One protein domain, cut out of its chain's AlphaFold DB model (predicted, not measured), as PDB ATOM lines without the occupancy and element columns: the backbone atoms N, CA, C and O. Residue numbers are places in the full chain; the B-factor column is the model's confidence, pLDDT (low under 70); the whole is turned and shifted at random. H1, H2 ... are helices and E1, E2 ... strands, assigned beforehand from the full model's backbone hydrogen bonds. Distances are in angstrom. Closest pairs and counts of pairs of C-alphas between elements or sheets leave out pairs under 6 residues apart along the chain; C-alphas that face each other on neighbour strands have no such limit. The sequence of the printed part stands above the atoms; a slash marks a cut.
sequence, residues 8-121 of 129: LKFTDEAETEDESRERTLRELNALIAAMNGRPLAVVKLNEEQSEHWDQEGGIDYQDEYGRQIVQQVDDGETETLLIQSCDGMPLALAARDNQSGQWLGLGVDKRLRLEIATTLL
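AT A GLANCE: This is residues 8 to 121 of the 129 residues of an uncharacterized protein of Gammaproteobacteria bacterium (UniProt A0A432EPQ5). A four-stranded sheet is the middle of three layers: the long H1 and the shorter H4 cover one face, and H3 covers the other. The 114 printed residues include four named helices and four named strands, in the order H1 E1 H2 H3 E2 E3 E4 H4; the sheet, E1 E2 E3 E4 in order, is mixed. The class is mixed, helices and strands; the whole is compact, with a radius of gyration of the C-alphas of 13.5 A and spans of 37 by 29 by 27 A.

HOW THE PARTS SIT: Start at E1, residues 40 to 44, parallel to E2, residues 80 to 84; N 41 and O 80 are 2.9 A apart, within hydrogen-bond range. E3, residues 90 to 96, and E4, residues 103 to 107, complete a meander, each strand the antiparallel neighbour of the one before: look for N 81 and O 94 at 2.8 A in the hairpin E2 and E3, and N 93 and O 106 at 2.9 A in the hairpin E3 and E4. H1, residues 17 to 35, is on the sheet at a height of 9.7 A, its closest C-alphas to E3 being those of Met 35 and Ala 95, 6.6 A. H4, residues 113 to 121, is on the same face; the two only just touch, through residues 28 to 32 of H1 alone, with 3 pairs of C-alphas within 8 A, the closest those of Ile 32 and Leu 120, 7.4 A. H3, residues 61 to 73, is on the opposite face, at a height of 9.2 A. H2, residues 47 to 53, only grazes the sheet and touches H3 at residues 61 to 65 alone, the closest C-alphas being those of Trp 53 and Gln 62, 5.3 A. E1, H2 H3, E2 form a strand-helix-strand unit, parallel neighbour strands joined through helices, with a right-handed crossover. In H1, H2, H3 and H4 every O i to N i+4 pair is within hydrogen-bond range.

IN THESE COORDINATES: Find C-alpha 17 at (-36.758, 17.078, -42.968); from there H1 runs 26.4 A. H3 spans 18.1 A, E3 17.9 A, E2 13.4 A, E1 and E4 12.9 A each, and H2 9.9 A. H4, 12.2 A, ends at C-alpha 121, (-54.120, 23.956, -24.715).

THE WHOLE: The two C-alphas farthest apart, of Thr 16 and Asp 75, are 38.9 A apart. The printed part has no cut, and no link is long. Look for pLDDT under 70 at residues 8 to 20; the mean of the printed part is 81.9.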
ATOM      1  N   LEU A   8     -34.489  36.746 -34.271       50.94
ATOM      2  CA  LEU A   8     -35.291  35.577 -34.634       50.94
ATOM      3  C   LEU A   8     -34.390  34.614 -35.395       50.94
ATOM      4  O   LEU A   8     -33.852  34.957 -36.447       50.94
ATOM      5  N   LYS A   9     -34.202  33.413 -34.854       49.50
ATOM      6  CA  LYS A   9     -33.605  32.313 -35.607       49.50
ATOM      7  C   LYS A   9     -34.733  31.461 -36.152       49.50
ATOM      8  O   LYS A   9     -35.278  30.620 -35.443       49.50
ATOM      9  N   PHE A  10     -35.062  31.680 -37.415       53.69
ATOM     10  CA  PHE A  10     -35.797  30.695 -38.193       53.69
ATOM     11  C   PHE A  10     -34.815  29.582 -38.568       53.69
ATOM     12  O   PHE A  10     -33.669  29.851 -38.932       53.69
ATOM     13  N   THR A  11     -35.203  28.329 -38.350       47.94
ATOM     14  CA  THR A  11     -34.347  27.163 -38.589       47.94
ATOM     15  C   THR A  11     -33.985  27.061 -40.073       47.94
ATOM     16  O   THR A  11     -34.867  26.898 -40.909       47.94
ATOM     17  N   ASP A  12     -32.687  27.168 -40.370       41.47
ATOM     18  CA  ASP A  12     -32.069  27.051 -41.699       41.47
ATOM     19  C   ASP A  12     -32.297  25.655 -42.332       41.47
ATOM     20  O   ASP A  12     -32.164  24.624 -41.666       41.47
ATOM     21  N   GLU A  13     -32.587  25.621 -43.639       44.00
ATOM     22  CA  GLU A  13     -32.915  24.447 -44.478       44.00
ATOM     23  C   GLU A  13     -31.716  23.508 -44.781       44.00
ATOM     24  O   GLU A  13     -31.434  23.180 -45.936       44.00
ATOM     25  N   ALA A  14     -30.976  23.039 -43.769       41.41
ATOM     26  CA  ALA A  14     -29.796  22.182 -43.997       41.41
ATOM     27  C   ALA A  14     -29.696  20.917 -43.122       41.41
ATOM     28  O   ALA A  14     -28.612  20.347 -42.991       41.41
ATOM     29  N   GLU A  15     -30.807  20.433 -42.565       41.12
ATOM     30  CA  GLU A  15     -30.901  19.121 -41.903       41.12
ATOM     31  C   GLU A  15     -32.014  18.299 -42.580       41.12
ATOM     32  O   GLU A  15     -32.914  18.873 -43.195       41.12
ATOM     33  N   THR A  16     -31.946  16.962 -42.552       50.47
ATOM     34  CA  THR A  16     -33.005  16.136 -43.165       50.47
ATOM     35  C   THR A  16     -34.371  16.517 -42.571       50.47
ATOM     36  O   THR A  16     -34.452  16.825 -41.382       50.47
ATOM     37  N   GLU A  17     -35.439  16.549 -43.385       56.94
ATOM     38  CA  GLU A  17     -36.758  17.078 -42.968       56.94
ATOM     39  C   GLU A  17     -37.262  16.474 -41.642       56.94
ATOM     40  O   GLU A  17     -37.873  17.184 -40.845       56.94
ATOM     41  N   ASP A  18     -36.972  15.198 -41.370       57.88
ATOM     42  CA  ASP A  18     -37.360  14.528 -40.124       57.88
ATOM     43  C   ASP A  18     -36.492  14.938 -38.917       57.88
ATOM     44  O   ASP A  18     -37.036  15.251 -37.857       57.88
ATOM     45  N   GLU A  19     -35.163  15.018 -39.064       59.28
ATOM     46  CA  GLU A  19     -34.261  15.437 -37.976       59.28
ATOM     47  C   GLU A  19     -34.471  16.916 -37.607       59.28
ATOM     48  O   GLU A  19     -34.496  17.273 -36.425       59.28
ATOM     49  N   SER A  20     -34.701  17.767 -38.613       66.88
ATOM     50  CA  SER A  20     -35.041  19.183 -38.432       66.88
ATOM     51  C   SER A  20     -36.386  19.359 -37.719       66.88
ATOM     52  O   SER A  20     -36.522  20.181 -36.804       66.88
ATOM     53  N   ARG A  21     -37.383  18.533 -38.065       70.12
ATOM     54  CA  ARG A  21     -38.710  18.560 -37.440       70.12
ATOM     55  C   ARG A  21     -38.666  18.153 -35.971       70.12
ATOM     56  O   ARG A  21     -39.208  18.874 -35.135       70.12
ATOM     57  N   GLU A  22     -38.049  17.018 -35.640       74.56
ATOM     58  CA  GLU A  22     -37.954  16.547 -34.250       74.56
ATOM     59  C   GLU A  22     -37.181  17.534 -33.368       74.56
ATOM     60  O   GLU A  22     -37.544  17.771 -32.211       74.56
ATOM     61  N   ARG A  23     -36.136  18.153 -33.925       76.38
ATOM     62  CA  ARG A  23     -35.382  19.209 -33.254       76.38
ATOM     63  C   ARG A  23     -36.238  20.448 -33.007       76.38
ATOM     64  O   ARG A  23     -36.314  20.889 -31.862       76.38
ATOM     65  N   THR A  24     -36.910  20.958 -34.038       77.12
ATOM     66  CA  THR A  24     -37.794  22.129 -33.934       77.12
ATOM     67  C   THR A  24     -38.888  21.885 -32.900       77.12
ATOM     68  O   THR A  24     -39.106  22.705 -32.016       77.12
ATOM     69  N   LEU A  25     -39.519  20.710 -32.922       80.50
ATOM     70  CA  LEU A  25     -40.523  20.326 -31.934       80.50
ATOM     71  C   LEU A  25     -39.951  20.296 -30.506       80.50
ATOM     72  O   LEU A  25     -40.591  20.776 -29.571       80.50
ATOM     73  N   ARG A  26     -38.746  19.745 -30.310       84.00
ATOM     74  CA  ARG A  26     -38.082  19.735 -28.998       84.00
ATOM     75  C   ARG A  26     -37.771  21.152 -28.514       84.00
ATOM     76  O   ARG A  26     -37.980  21.433 -27.337       84.00
ATOM     77  N   GLU A  27     -37.270  22.017 -29.389       83.31
ATOM     78  CA  GLU A  27     -36.955  23.412 -29.068       83.31
ATOM     79  C   GLU A  27     -38.228  24.205 -28.731       83.31
ATOM     80  O   GLU A  27     -38.257  24.901 -27.718       83.31
ATOM     81  N   LEU A  28     -39.310  24.013 -29.491       84.44
ATOM     82  CA  LEU A  28     -40.619  24.609 -29.211       84.44
ATOM     83  C   LEU A  28     -41.194  24.124 -27.879       84.44
ATOM     84  O   LEU A  28     -41.623  24.944 -27.079       84.44
ATOM     85  N   ASN A  29     -41.150  22.822 -27.587       84.25
ATOM     86  CA  ASN A  29     -41.605  22.296 -26.295       84.25
ATOM     87  C   ASN A  29     -40.766  22.825 -25.124       84.25
ATOM     88  O   ASN A  29     -41.309  23.149 -24.071       84.25
ATOM     89  N   ALA A  30     -39.446  22.942 -25.295       84.44
ATOM     90  CA  ALA A  30     -38.585  23.548 -24.284       84.44
ATOM     91  C   ALA A  30     -38.929  25.028 -24.066       84.44
ATOM     92  O   ALA A  30     -38.927  25.493 -22.926       84.44
ATOM     93  N   LEU A  31     -39.260  25.751 -25.140       83.62
ATOM     94  CA  LEU A  31     -39.691  27.141 -25.067       83.62
ATOM     95  C   LEU A  31     -41.052  27.267 -24.375       83.62
ATOM     96  O   LEU A  31     -41.172  28.073 -23.463       83.62
ATOM     97  N   ILE A  32     -42.032  26.428 -24.719       84.19
ATOM     98  CA  ILE A  32     -43.347  26.367 -24.057       84.19
ATOM     99  C   ILE A  32     -43.174  26.108 -22.556       84.19
ATOM    100  O   ILE A  32     -43.697  26.856 -21.733       84.19
ATOM    101  N   ALA A  33     -42.349  25.130 -22.177       83.88
ATOM    102  CA  ALA A  33     -42.042  24.870 -20.773       83.88
ATOM    103  C   ALA A  33     -41.368  26.074 -20.085       83.88
ATOM    104  O   ALA A  33     -41.659  26.361 -18.925       83.88
ATOM    105  N   ALA A  34     -40.491  26.796 -20.791       81.69
ATOM    106  CA  ALA A  34     -39.851  28.010 -20.289       81.69
ATOM    107  C   ALA A  34     -40.794  29.223 -20.230       81.69
ATOM    108  O   ALA A  34     -40.465  30.201 -19.559       81.69
ATOM    109  N   MET A  35     -41.927  29.183 -20.936       84.44
ATOM    110  CA  MET A  35     -42.954  30.221 -20.898       84.44
ATOM    111  C   MET A  35     -43.953  30.019 -19.756       84.44
ATOM    112  O   MET A  35     -44.580  30.983 -19.321       84.44
ATOM    113  N   ASN A  36     -44.099  28.790 -19.262       82.81
ATOM    114  CA  ASN A  36     -45.084  28.468 -18.240       82.81
ATOM    115  C   ASN A  36     -44.869  29.299 -16.957       82.81
ATOM    116  O   ASN A  36     -43.763  29.363 -16.413       82.81
ATOM    117  N   GLY A  37     -45.935  29.949 -16.482       81.06
ATOM    118  CA  GLY A  37     -45.927  30.808 -15.295       81.06
ATOM    119  C   GLY A  37     -45.282  32.187 -15.480       81.06
ATOM    120  O   GLY A  37     -45.099  32.897 -14.491       81.06
ATOM    121  N   ARG A  38     -44.929  32.576 -16.713       87.81
ATOM    122  CA  ARG A  38     -44.373  33.899 -17.035       87.81
ATOM    123  C   ARG A  38     -45.414  34.779 -17.739       87.81
ATOM    124  O   ARG A  38     -46.275  34.241 -18.432       87.81
ATOM    125  N   PRO A  39     -45.336  36.118 -17.615       88.31
ATOM    126  CA  PRO A  39     -46.233  37.036 -18.315       88.31
ATOM    127  C   PRO A  39     -46.249  36.788 -19.829       88.31
ATOM    128  O   PRO A  39     -45.206  36.870 -20.488       88.31
ATOM    129  N   LEU A  40     -47.430  36.473 -20.368       89.69
ATOM    130  CA  LEU A  40     -47.649  36.104 -21.766       89.69
ATOM    131  C   LEU A  40     -48.453  37.170 -22.503       89.69
ATOM    132  O   LEU A  40     -49.578  37.482 -22.126       89.69
ATOM    133  N   ALA A  41     -47.903  37.650 -23.614       91.75
ATOM    134  CA  ALA A  41     -48.657  38.364 -24.631       91.75
ATOM    135  C   ALA A  41     -49.071  37.400 -25.750       91.75
ATOM    136  O   ALA A  41     -48.247  36.663 -26.292       91.75
ATOM    137  N   VAL A  42     -50.344  37.441 -26.139       92.31
ATOM    138  CA  VAL A  42     -50.843  36.731 -27.321       92.31
ATOM    139  C   VAL A  42     -51.188  37.756 -28.388       92.31
ATOM    140  O   VAL A  42     -52.033  38.624 -28.178       92.31
ATOM    141  N   VAL A  43     -50.533  37.660 -29.544       93.06
ATOM    142  CA  VAL A  43     -50.749  38.571 -30.668       93.06
ATOM    143  C   VAL A  43     -51.329  37.803 -31.836       93.06
ATOM    144  O   VAL A  43     -50.705  36.903 -32.395       93.06
ATOM    145  N   LYS A  44     -52.546  38.185 -32.211       94.75
ATOM    146  CA  LYS A  44     -53.267  37.602 -33.332       94.75
ATOM    147  C   LYS A  44     -53.066  38.458 -34.578       94.75
ATOM    148  O   LYS A  44     -53.456  39.624 -34.597       94.75
ATOM    149  N   LEU A  45     -52.468  37.870 -35.607       93.31
ATOM    150  CA  LEU A  45     -52.283  38.518 -36.900       93.31
ATOM    151  C   LEU A  45     -53.626  38.713 -37.606       93.31
ATOM    152  O   LEU A  45     -54.556  37.913 -37.459       93.31
ATOM    153  N   ASN A  46     -53.716  39.773 -38.408       93.69
ATOM    154  CA  ASN A  46     -54.825  39.923 -39.344       93.69
ATOM    155  C   ASN A  46     -54.673  38.953 -40.538       93.69
ATOM    156  O   ASN A  46     -53.698  38.206 -40.630       93.69
ATOM    157  N   GLU A  47     -55.672  38.921 -41.422       92.19
ATOM    158  CA  GLU A  47     -55.712  38.002 -42.569       92.19
ATOM    159  C   GLU A  47     -54.507  38.197 -43.505       92.19
ATOM    160  O   GLU A  47     -53.766  37.249 -43.737       92.19
ATOM    161  N   GLU A  48     -54.226  39.437 -43.916       93.00
ATOM    162  CA  GLU A  48     -53.086  39.782 -44.783       93.00
ATOM    163  C   GLU A  48     -51.738  39.380 -44.159       93.00
ATOM    164  O   GLU A  48     -50.912  38.730 -44.793       93.00
ATOM    165  N   GLN A  49     -51.525  39.710 -42.884       91.31
ATOM    166  CA  GLN A  49     -50.310  39.345 -42.155       91.31
ATOM    167  C   GLN A  49     -50.154  37.828 -42.023       91.31
ATOM    168  O   GLN A  49     -49.037  37.325 -42.099       91.31
ATOM    169  N   SER A  50     -51.257  37.101 -41.833       90.56
ATOM    170  CA  SER A  50     -51.242  35.637 -41.738       90.56
ATOM    171  C   SER A  50     -50.881  34.987 -43.074       90.56
ATOM    172  O   SER A  50     -50.117  34.025 -43.089       90.56
ATOM    173  N   GLU A  51     -51.394  35.518 -44.186       90.38
ATOM    174  CA  GLU A  51     -51.049  35.054 -45.534       90.38
ATOM    175  C   GLU A  51     -49.573  35.320 -45.857       90.38
ATOM    176  O   GLU A  51     -48.858  34.419 -46.301       90.38
ATOM    177  N   HIS A  52     -49.093  36.533 -45.573       91.19
ATOM    178  CA  HIS A  52     -47.704  36.928 -45.797       91.19
ATOM    179  C   HIS A  52     -46.709  36.172 -44.905       91.19
ATOM    180  O   HIS A  52     -45.615  35.854 -45.363       91.19
ATOM    181  N   TRP A  53     -47.073  35.835 -43.661       88.25
ATOM    182  CA  TRP A  53     -46.213  35.068 -42.742       88.25
ATOM    183  C   TRP A  53     -45.725  33.750 -43.357       88.25
ATOM    184  O   TRP A  53     -44.616  33.274 -43.119       88.25
ATOM    185  N   ASP A  54     -46.598  33.165 -44.162       84.56
ATOM    186  CA  ASP A  54     -46.462  31.863 -44.780       84.56
ATOM    187  C   ASP A  54     -45.915  31.919 -46.207       84.56
ATOM    188  O   ASP A  54     -45.785  30.866 -46.848       84.56
ATOM    189  N   GLN A  55     -45.639  33.126 -46.698       85.50
ATOM    190  CA  GLN A  55     -45.182  33.386 -48.047       85.50
ATOM    191  C   GLN A  55     -43.666  33.217 -48.143       85.50
ATOM    192  O   GLN A  55     -42.892  33.954 -47.542       85.50
ATOM    193  N   GLU A  56     -43.244  32.269 -48.973       73.75
ATOM    194  CA  GLU A  56     -41.841  32.084 -49.334       73.75
ATOM    195  C   GLU A  56     -41.447  33.081 -50.439       73.75
ATOM    196  O   GLU A  56     -42.210  33.322 -51.383       73.75
ATOM    197  N   GLY A  57     -40.255  33.681 -50.353       72.06
ATOM    198  CA  GLY A  57     -39.792  34.631 -51.365       72.06
ATOM    199  C   GLY A  57     -38.724  35.611 -50.885       72.06
ATOM    200  O   GLY A  57     -37.994  35.356 -49.938       72.06
ATOM    201  N   GLY A  58     -38.601  36.739 -51.593       70.69
ATOM    202  CA  GLY A  58     -37.518  37.712 -51.385       70.69
ATOM    203  C   GLY A  58     -37.676  38.654 -50.186       70.69
ATOM    204  O   GLY A  58     -36.767  39.443 -49.942       70.69
ATOM    205  N   ILE A  59     -38.807  38.611 -49.476       77.31
ATOM    206  CA  ILE A  59     -39.063  39.396 -48.262       77.31
ATOM    207  C   ILE A  59     -39.327  38.407 -47.130       77.31
ATOM    208  O   ILE A  59     -40.193  37.546 -47.262       77.31
ATOM    209  N   ASP A  60     -38.583  38.545 -46.035       83.69
ATOM    210  CA  ASP A  60     -38.800  37.775 -44.811       83.69
ATOM    211  C   ASP A  60     -39.875  38.463 -43.956       83.69
ATOM    212  O   ASP A  60     -39.591  39.272 -43.067       83.69
ATOM    213  N   TYR A  61     -41.138  38.172 -44.271       84.06
ATOM    214  CA  TYR A  61     -42.281  38.713 -43.536       84.06
ATOM    215  C   TYR A  61     -42.333  38.234 -42.082       84.06
ATOM    216  O   TYR A  61     -42.902  38.930 -41.238       84.06
ATOM    217  N   GLN A  62     -41.738  37.080 -41.764       86.12
ATOM    218  CA  GLN A  62     -41.706  36.577 -40.394       86.12
ATOM    219  C   GLN A  62     -40.793  37.451 -39.527       86.12
ATOM    220  O   GLN A  62     -41.181  37.831 -38.420       86.12
ATOM    221  N   ASP A  63     -39.623  37.845 -40.039       84.00
ATOM    222  CA  ASP A  63     -38.741  38.803 -39.363       84.00
ATOM    223  C   ASP A  63     -39.357  40.212 -39.310       84.00
ATOM    224  O   ASP A  63     -39.360  40.849 -38.252       84.00
ATOM    225  N   GLU A  64     -39.935  40.694 -40.417       86.31
ATOM    226  CA  GLU A  64     -40.541  42.028 -40.472       86.31
ATOM    227  C   GLU A  64     -41.682  42.180 -39.455       86.31
ATOM    228  O   GLU A  64     -41.660  43.096 -38.623       86.31
ATOM    229  N   TYR A  65     -42.665  41.279 -39.486       89.50
ATOM    230  CA  TYR A  65     -43.788  41.328 -38.554       89.50
ATOM    231  C   TYR A  65     -43.363  40.968 -37.135       89.50
ATOM    232  O   TYR A  65     -43.797  41.633 -36.195       89.50
ATOM    233  N   GLY A  66     -42.467  39.993 -36.960       86.94
ATOM    234  CA  GLY A  66     -41.932  39.625 -35.650       86.94
ATOM    235  C   GLY A  66     -41.315  40.819 -34.918       86.94
ATOM    236  O   GLY A  66     -41.635  41.068 -33.755       86.94
ATOM    237  N   ARG A  67     -40.515  41.641 -35.614       85.44
ATOM    238  CA  ARG A  67     -39.941  42.877 -35.051       85.44
ATOM    239  C   ARG A  67     -41.000  43.891 -34.649       85.44
ATOM    240  O   ARG A  67     -40.905  44.469 -33.567       85.44
ATOM    241  N   GLN A  68     -41.987  44.124 -35.512       89.38
ATOM    242  CA  GLN A  68     -43.068  45.069 -35.225       89.38
ATOM    243  C   GLN A  68     -43.877  44.633 -34.003       89.38
ATOM    244  O   GLN A  68     -44.253  45.473 -33.190       89.38
ATOM    245  N   ILE A  69     -44.120  43.331 -33.860       90.06
ATOM    246  CA  ILE A  69     -44.868  42.757 -32.741       90.06
ATOM    247  C   ILE A  69     -44.073  42.872 -31.447       90.06
ATOM    248  O   ILE A  69     -44.606  43.372 -30.461       90.06
ATOM    249  N   VAL A  70     -42.789  42.497 -31.449       87.75
ATOM    250  CA  VAL A  70     -41.928  42.637 -30.264       87.75
ATOM    251  C   VAL A  70     -41.880  44.083 -29.779       87.75
ATOM    252  O   VAL A  70     -42.010  44.326 -28.587       87.75
ATOM    253  N   GLN A  71     -41.777  45.059 -30.684       86.44
ATOM    254  CA  GLN A  71     -41.807  46.478 -30.308       86.44
ATOM    255  C   GLN A  71     -43.133  46.921 -29.673       86.44
ATOM    256  O   GLN A  71     -43.137  47.867 -28.891       86.44
ATOM    257  N   GLN A  72     -44.248  46.275 -30.018       86.56
ATOM    258  CA  GLN A  72     -45.562  46.581 -29.448       86.56
ATOM    259  C   GLN A  72     -45.755  45.967 -28.060       86.56
ATOM    260  O   GLN A  72     -46.469  46.551 -27.251       86.56
ATOM    261  N   VAL A  73     -45.135  44.812 -27.797       86.06
ATOM    262  CA  VAL A  73     -45.283  44.083 -26.526       86.06
ATOM    263  C   VAL A  73     -44.127  44.311 -25.546       86.06
ATOM    264  O   VAL A  73     -44.206  43.864 -24.411       86.06
ATOM    265  N   ASP A  74     -43.046  44.989 -25.946       84.81
ATOM    266  CA  ASP A  74     -41.921  45.314 -25.056       84.81
ATOM    267  C   ASP A  74     -42.265  46.485 -24.115       84.81
ATOM    268  O   ASP A  74     -41.771  47.604 -24.248       84.81
ATOM    269  N   ASP A  75     -43.148  46.209 -23.159       83.94
ATOM    270  CA  ASP A  75     -43.603  47.118 -22.099       83.94
ATOM    271  C   ASP A  75     -42.763  47.027 -20.807       83.94
ATOM    272  O   ASP A  75     -42.951  47.809 -19.875       83.94
ATOM    273  N   GLY A  76     -41.800  46.101 -20.768       80.19
ATOM    274  CA  GLY A  76     -40.937  45.833 -19.616       80.19
ATOM    275  C   GLY A  76     -41.510  44.842 -18.599       80.19
ATOM    276  O   GLY A  76     -40.782  44.459 -17.684       80.19
ATOM    277  N   GLU A  77     -42.756  44.399 -18.766       85.81
ATOM    278  CA  GLU A  77     -43.412  43.390 -17.920       85.81
ATOM    279  C   GLU A  77     -43.635  42.078 -18.676       85.81
ATOM    280  O   GLU A  77     -43.488  40.997 -18.107       85.81
ATOM    281  N   THR A  78     -43.938  42.164 -19.970       89.00
ATOM    282  CA  THR A  78     -44.126  41.011 -20.840       89.00
ATOM    283  C   THR A  78     -42.808  40.253 -21.005       89.00
ATOM    284  O   THR A  78     -41.769  40.804 -21.393       89.00
ATOM    285  N   GLU A  79     -42.861  38.952 -20.729       89.94
ATOM    286  CA  GLU A  79     -41.702  38.062 -20.761       89.94
ATOM    287  C   GLU A  79     -41.809  36.976 -21.826       89.94
ATOM    288  O   GLU A  79     -40.809  36.356 -22.184       89.94
ATOM    289  N   THR A  80     -43.012  36.701 -22.315       91.56
ATOM    290  CA  THR A  80     -43.274  35.647 -23.289       91.56
ATOM    291  C   THR A  80     -44.297  36.115 -24.315       91.56
ATOM    292  O   THR A  80     -45.118  36.988 -24.040       91.56
ATOM    293  N   LEU A  81     -44.212  35.576 -25.527       91.62
ATOM    294  CA  LEU A  81     -45.006  35.995 -26.673       91.62
ATOM    295  C   LEU A  81     -45.442  34.769 -27.473       91.62
ATOM    296  O   LEU A  81     -44.620  33.934 -27.850       91.62
ATOM    297  N   LEU A  82     -46.732  34.708 -27.780       92.25
ATOM    298  CA  LEU A  82     -47.318  33.778 -28.732       92.25
ATOM    299  C   LEU A  82     -47.907  34.571 -29.901       92.25
ATOM    300  O   LEU A  82     -48.814  35.381 -29.715       92.25
ATOM    301  N   ILE A  83     -47.413  34.319 -31.111       93.44
ATOM    302  CA  ILE A  83     -47.963  34.886 -32.344       93.44
ATOM    303  C   ILE A  83     -48.894  33.848 -32.962       93.44
ATOM    304  O   ILE A  83     -48.498  32.699 -33.165       93.44
ATOM    305  N   GLN A  84     -50.124  34.249 -33.269       94.81
ATOM    306  CA  GLN A  84     -51.144  33.393 -33.870       94.81
ATOM    307  C   GLN A  84     -51.621  33.942 -35.211       94.81
ATOM    308  O   GLN A  84     -51.669  35.154 -35.415       94.81
ATOM    309  N   SER A  85     -52.048  33.052 -36.104       93.06
ATOM    310  CA  SER A  85     -52.747  33.433 -37.329       93.06
ATOM    311  C   SER A  85     -54.129  34.015 -37.030       93.06
ATOM    312  O   SER A  85     -54.660  33.898 -35.920       93.06
ATOM    313  N   CYS A  86     -54.772  34.571 -38.054       92.75
ATOM    314  CA  CYS A  86     -56.163  35.015 -38.002       92.75
ATOM    315  C   CYS A  86     -57.152  33.895 -37.598       92.75
ATOM    316  O   CYS A  86     -58.201  34.182 -37.015       92.75
ATOM    317  N   ASP A  87     -56.782  32.626 -37.786       90.81
ATOM    318  CA  ASP A  87     -57.552  31.451 -37.354       90.81
ATOM    319  C   ASP A  87     -57.188  30.955 -35.941       90.81
ATOM    320  O   ASP A  87     -57.811  30.029 -35.429       90.81
ATOM    321  N   GLY A  88     -56.201  31.573 -35.283       88.88
ATOM    322  CA  GLY A  88     -55.744  31.194 -33.943       88.88
ATOM    323  C   GLY A  88     -54.679  30.092 -33.920       88.88
ATOM    324  O   GLY A  88     -54.356  29.584 -32.849       88.88
ATOM    325  N   MET A  89     -54.110  29.717 -35.070       92.12
ATOM    326  CA  MET A  89     -53.032  28.722 -35.121       92.12
ATOM    327  C   MET A  89     -51.700  29.352 -34.695       92.12
ATOM    328  O   MET A  89     -51.403  30.458 -35.145       92.12
ATOM    329  N   PRO A  90     -50.868  28.673 -33.886       91.31
ATOM    330  CA  PRO A  90     -49.577  29.203 -33.465       91.31
ATOM    331  C   PRO A  90     -48.639  29.330 -34.669       91.31
ATOM    332  O   PRO A  90     -48.437  28.374 -35.414       91.31
ATOM    333  N   LEU A  91     -48.076  30.521 -34.849       91.44
ATOM    334  CA  LEU A  91     -47.141  30.866 -35.922       91.44
ATOM    335  C   LEU A  91     -45.712  31.014 -35.414       91.44
ATOM    336  O   LEU A  91     -44.779  30.646 -36.118       91.44
ATOM    337  N   ALA A  92     -45.542  31.546 -34.208       91.50
ATOM    338  CA  ALA A  92     -44.252  31.675 -33.552       91.50
ATOM    339  C   ALA A  92     -44.427  31.791 -32.040       91.50
ATOM    340  O   ALA A  92     -45.457  32.253 -31.546       91.50
ATOM    341  N   LEU A  93     -43.387  31.392 -31.323       90.75
ATOM    342  CA  LEU A  93     -43.260  31.531 -29.881       90.75
ATOM    343  C   LEU A  93     -41.981  32.311 -29.599       90.75
ATOM    344  O   LEU A  93     -40.975  32.107 -30.275       90.75
ATOM    345  N   ALA A  94     -41.996  33.187 -28.603       90.31
ATOM    346  CA  ALA A  94     -40.794  33.851 -28.136       90.31
ATOM    347  C   ALA A  94     -40.797  34.012 -26.619       90.31
ATOM    348  O   ALA A  94     -41.841  34.170 -25.991       90.31
ATOM    349  N   ALA A  95     -39.608  34.000 -26.034       89.25
ATOM    350  CA  ALA A  95     -39.404  34.294 -24.629       89.25
ATOM    351  C   ALA A  95     -38.263  35.292 -24.471       89.25
ATOM    352  O   ALA A  95     -37.286  35.290 -25.225       89.25
ATOM    353  N   ARG A  96     -38.384  36.145 -23.464       87.94
ATOM    354  CA  ARG A  96     -37.349  37.080 -23.064       87.94
ATOM    355  C   ARG A  96     -36.287  36.329 -22.274       87.94
ATOM    356  O   ARG A  96     -36.593  35.632 -21.303       87.94
ATOM    357  N   ASP A  97     -35.042  36.451 -22.708       84.50
ATOM    358  CA  ASP A  97     -33.895  35.905 -22.004       84.50
ATOM    359  C   ASP A  97     -33.600  36.741 -20.751       84.50
ATOM    360  O   ASP A  97     -33.413  37.955 -20.818       84.50
ATOM    361  N   ASN A  98     -33.527  36.081 -19.595       78.31
ATOM    362  CA  ASN A  98     -33.403  36.753 -18.298       78.31
ATOM    363  C   ASN A  98     -32.025  37.393 -18.070       78.31
ATOM    364  O   ASN A  98     -31.867  38.193 -17.149       78.31
ATOM    365  N   GLN A  99     -31.011  37.023 -18.859       77.88
ATOM    366  CA  GLN A  99     -29.648  37.533 -18.698       77.88
ATOM    367  C   GLN A  99     -29.377  38.741 -19.596       77.88
ATOM    368  O   GLN A  99     -28.796  39.728 -19.149       77.88
ATOM    369  N   SER A 100     -29.790  38.659 -20.858       80.38
ATOM    370  CA  SER A 100     -29.574  39.679 -21.887       80.38
ATOM    371  C   SER A 100     -30.755  40.637 -22.051       80.38
ATOM    372  O   SER A 100     -30.590  41.719 -22.610       80.38
ATOM    373  N   GLY A 101     -31.950  40.254 -21.589       78.44
ATOM    374  CA  GLY A 101     -33.193  40.987 -21.820       78.44
ATOM    375  C   GLY A 101     -33.679  40.933 -23.272       78.44
ATOM    376  O   GLY A 101     -34.658  41.612 -23.593       78.44
ATOM    377  N   GLN A 102     -33.006  40.164 -24.136       82.12
ATOM    378  CA  GLN A 102     -33.340  40.008 -25.549       82.12
ATOM    379  C   GLN A 102     -34.451  38.979 -25.734       82.12
ATOM    380  O   GLN A 102     -34.550  37.999 -24.999       82.12
ATOM    381  N   TRP A 103     -35.270  39.186 -26.758       85.69
ATOM    382  CA  TRP A 103     -36.274  38.215 -27.164       85.69
ATOM    383  C   TRP A 103     -35.647  37.127 -28.033       85.69
ATOM    384  O   TRP A 103     -34.999  37.425 -29.037       85.69
ATOM    385  N   LEU A 104     -35.870  35.874 -27.649       84.56
ATOM    386  CA  LEU A 104     -35.497  34.686 -28.406       84.56
ATOM    387  C   LEU A 104     -36.775  34.044 -28.930       84.56
ATOM    388  O   LEU A 104     -37.617  33.618 -28.140       84.56
ATOM    389  N   GLY A 105     -36.929  34.021 -30.253       83.19
ATOM    390  CA  GLY A 105     -38.121  33.506 -30.921       83.19
ATOM    391  C   GLY A 105     -37.831  32.325 -31.839       83.19
ATOM    392  O   GLY A 105     -36.752  32.241 -32.425       83.19
ATOM    393  N   LEU A 106     -38.826  31.451 -31.968       84.56
ATOM    394  CA  LEU A 106     -38.872  30.313 -32.878       84.56
ATOM    395  C   LEU A 106     -40.171  30.366 -33.684       84.56
ATOM    396  O   LEU A 106     -41.265  30.466 -33.121       84.56
ATOM    397  N   GLY A 107     -40.043  30.273 -35.006       85.75
ATOM    398  CA  GLY A 107     -41.176  30.055 -35.899       85.75
ATOM    399  C   GLY A 107     -41.730  28.638 -35.752       85.75
ATOM    400  O   GLY A 107     -40.991  27.683 -35.522       85.75
ATOM    401  N   VAL A 108     -43.045  28.500 -35.891       85.38
ATOM    402  CA  VAL A 108     -43.733  27.210 -35.903       85.38
ATOM    403  C   VAL A 108     -44.015  26.821 -37.347       85.38
ATOM    404  O   VAL A 108     -44.849  27.429 -38.032       85.38
ATOM    405  N   ASP A 109     -43.336  25.763 -37.787       83.69
ATOM    406  CA  ASP A 109     -43.575  25.136 -39.083       83.69
ATOM    407  C   ASP A 109     -45.064  24.799 -39.263       83.69
ATOM    408  O   ASP A 109     -45.717  24.303 -38.337       83.69
ATOM    409  N   LYS A 110     -45.606  25.035 -40.468       84.50
ATOM    410  CA  LYS A 110     -47.032  24.831 -40.790       84.50
ATOM    411  C   LYS A 110     -47.535  23.443 -40.386       84.50
ATOM    412  O   LYS A 110     -48.665  23.309 -39.919       84.50
ATOM    413  N   ARG A 111     -46.696  22.417 -40.540       84.81
ATOM    414  CA  ARG A 111     -46.997  21.008 -40.251       84.81
ATOM    415  C   ARG A 111     -47.063  20.730 -38.746       84.81
ATOM    416  O   ARG A 111     -47.730  19.782 -38.343       84.81
ATOM    417  N   LEU A 112     -46.398  21.545 -37.925       85.62
ATOM    418  CA  LEU A 112     -46.344  21.406 -36.466       85.62
ATOM    419  C   LEU A 112     -47.401  22.238 -35.732       85.62
ATOM    420  O   LEU A 112     -47.666  21.983 -34.561       85.62
ATOM    421  N   ARG A 113     -48.048  23.204 -36.394       88.50
ATOM    422  CA  ARG A 113     -48.960  24.157 -35.729       88.50
ATOM    423  C   ARG A 113     -50.085  23.495 -34.948       88.50
ATOM    424  O   ARG A 113     -50.408  23.952 -33.861       88.50
ATOM    425  N   LEU A 114     -50.680  22.430 -35.486       87.56
ATOM    426  CA  LEU A 114     -51.762  21.715 -34.801       87.56
ATOM    427  C   LEU A 114     -51.264  20.993 -33.545       87.56
ATOM    428  O   LEU A 114     -51.935  20.999 -32.515       87.56
ATOM    429  N   GLU A 115     -50.084  20.386 -33.634       87.31
ATOM    430  CA  GLU A 115     -49.447  19.690 -32.519       87.31
ATOM    431  C   GLU A 115     -49.114  20.682 -31.398       87.31
ATOM    432  O   GLU A 115     -49.539  20.493 -30.262       87.31
ATOM    433  N   ILE A 116     -48.485  21.807 -31.745       86.19
ATOM    434  CA  ILE A 116     -48.157  22.884 -30.804       86.19
ATOM    435  C   ILE A 116     -49.409  23.530 -30.205       86.19
ATOM    436  O   ILE A 116     -49.447  23.767 -29.000       86.19
ATOM    437  N   ALA A 117     -50.451  23.778 -31.004       87.50
ATOM    438  CA  ALA A 117     -51.721  24.299 -30.498       87.50
ATOM    439  C   ALA A 117     -52.314  23.361 -29.440       87.50
ATOM    440  O   ALA A 117     -52.787  23.808 -28.401       87.50
ATOM    441  N   THR A 118     -52.239  22.052 -29.688       85.00
ATOM    442  CA  THR A 118     -52.712  21.032 -28.750       85.00
ATOM    443  C   THR A 118     -51.881  21.026 -27.466       85.00
ATOM    444  O   THR A 118     -52.450  20.939 -26.384       85.00
ATOM    445  N   THR A 119     -50.554  21.161 -27.559       83.81
ATOM    446  CA  THR A 119     -49.676  21.271 -26.383       83.81
ATOM    447  C   THR A 119     -50.013  22.499 -25.541       83.81
ATOM    448  O   THR A 119     -50.238  22.362 -24.345       83.81
ATOM    449  N   LEU A 120     -50.135  23.678 -26.162       81.75
ATOM    450  CA  LEU A 120     -50.469  24.928 -25.468       81.75
ATOM    451  C   LEU A 120     -51.824  24.864 -24.748       81.75
ATOM    452  O   LEU A 120     -51.967  25.423 -23.666       81.75
ATOM    453  N   LEU A 121     -52.807  24.170 -25.332       75.06
ATOM    454  CA  LEU A 121     -54.120  23.956 -24.715       75.06
ATOM    455  C   LEU A 121     -54.090  22.942 -23.560       75.06
ATOM    456  O   LEU A 121     -54.920  23.033 -22.661       75.06
TER     457      LEU A 121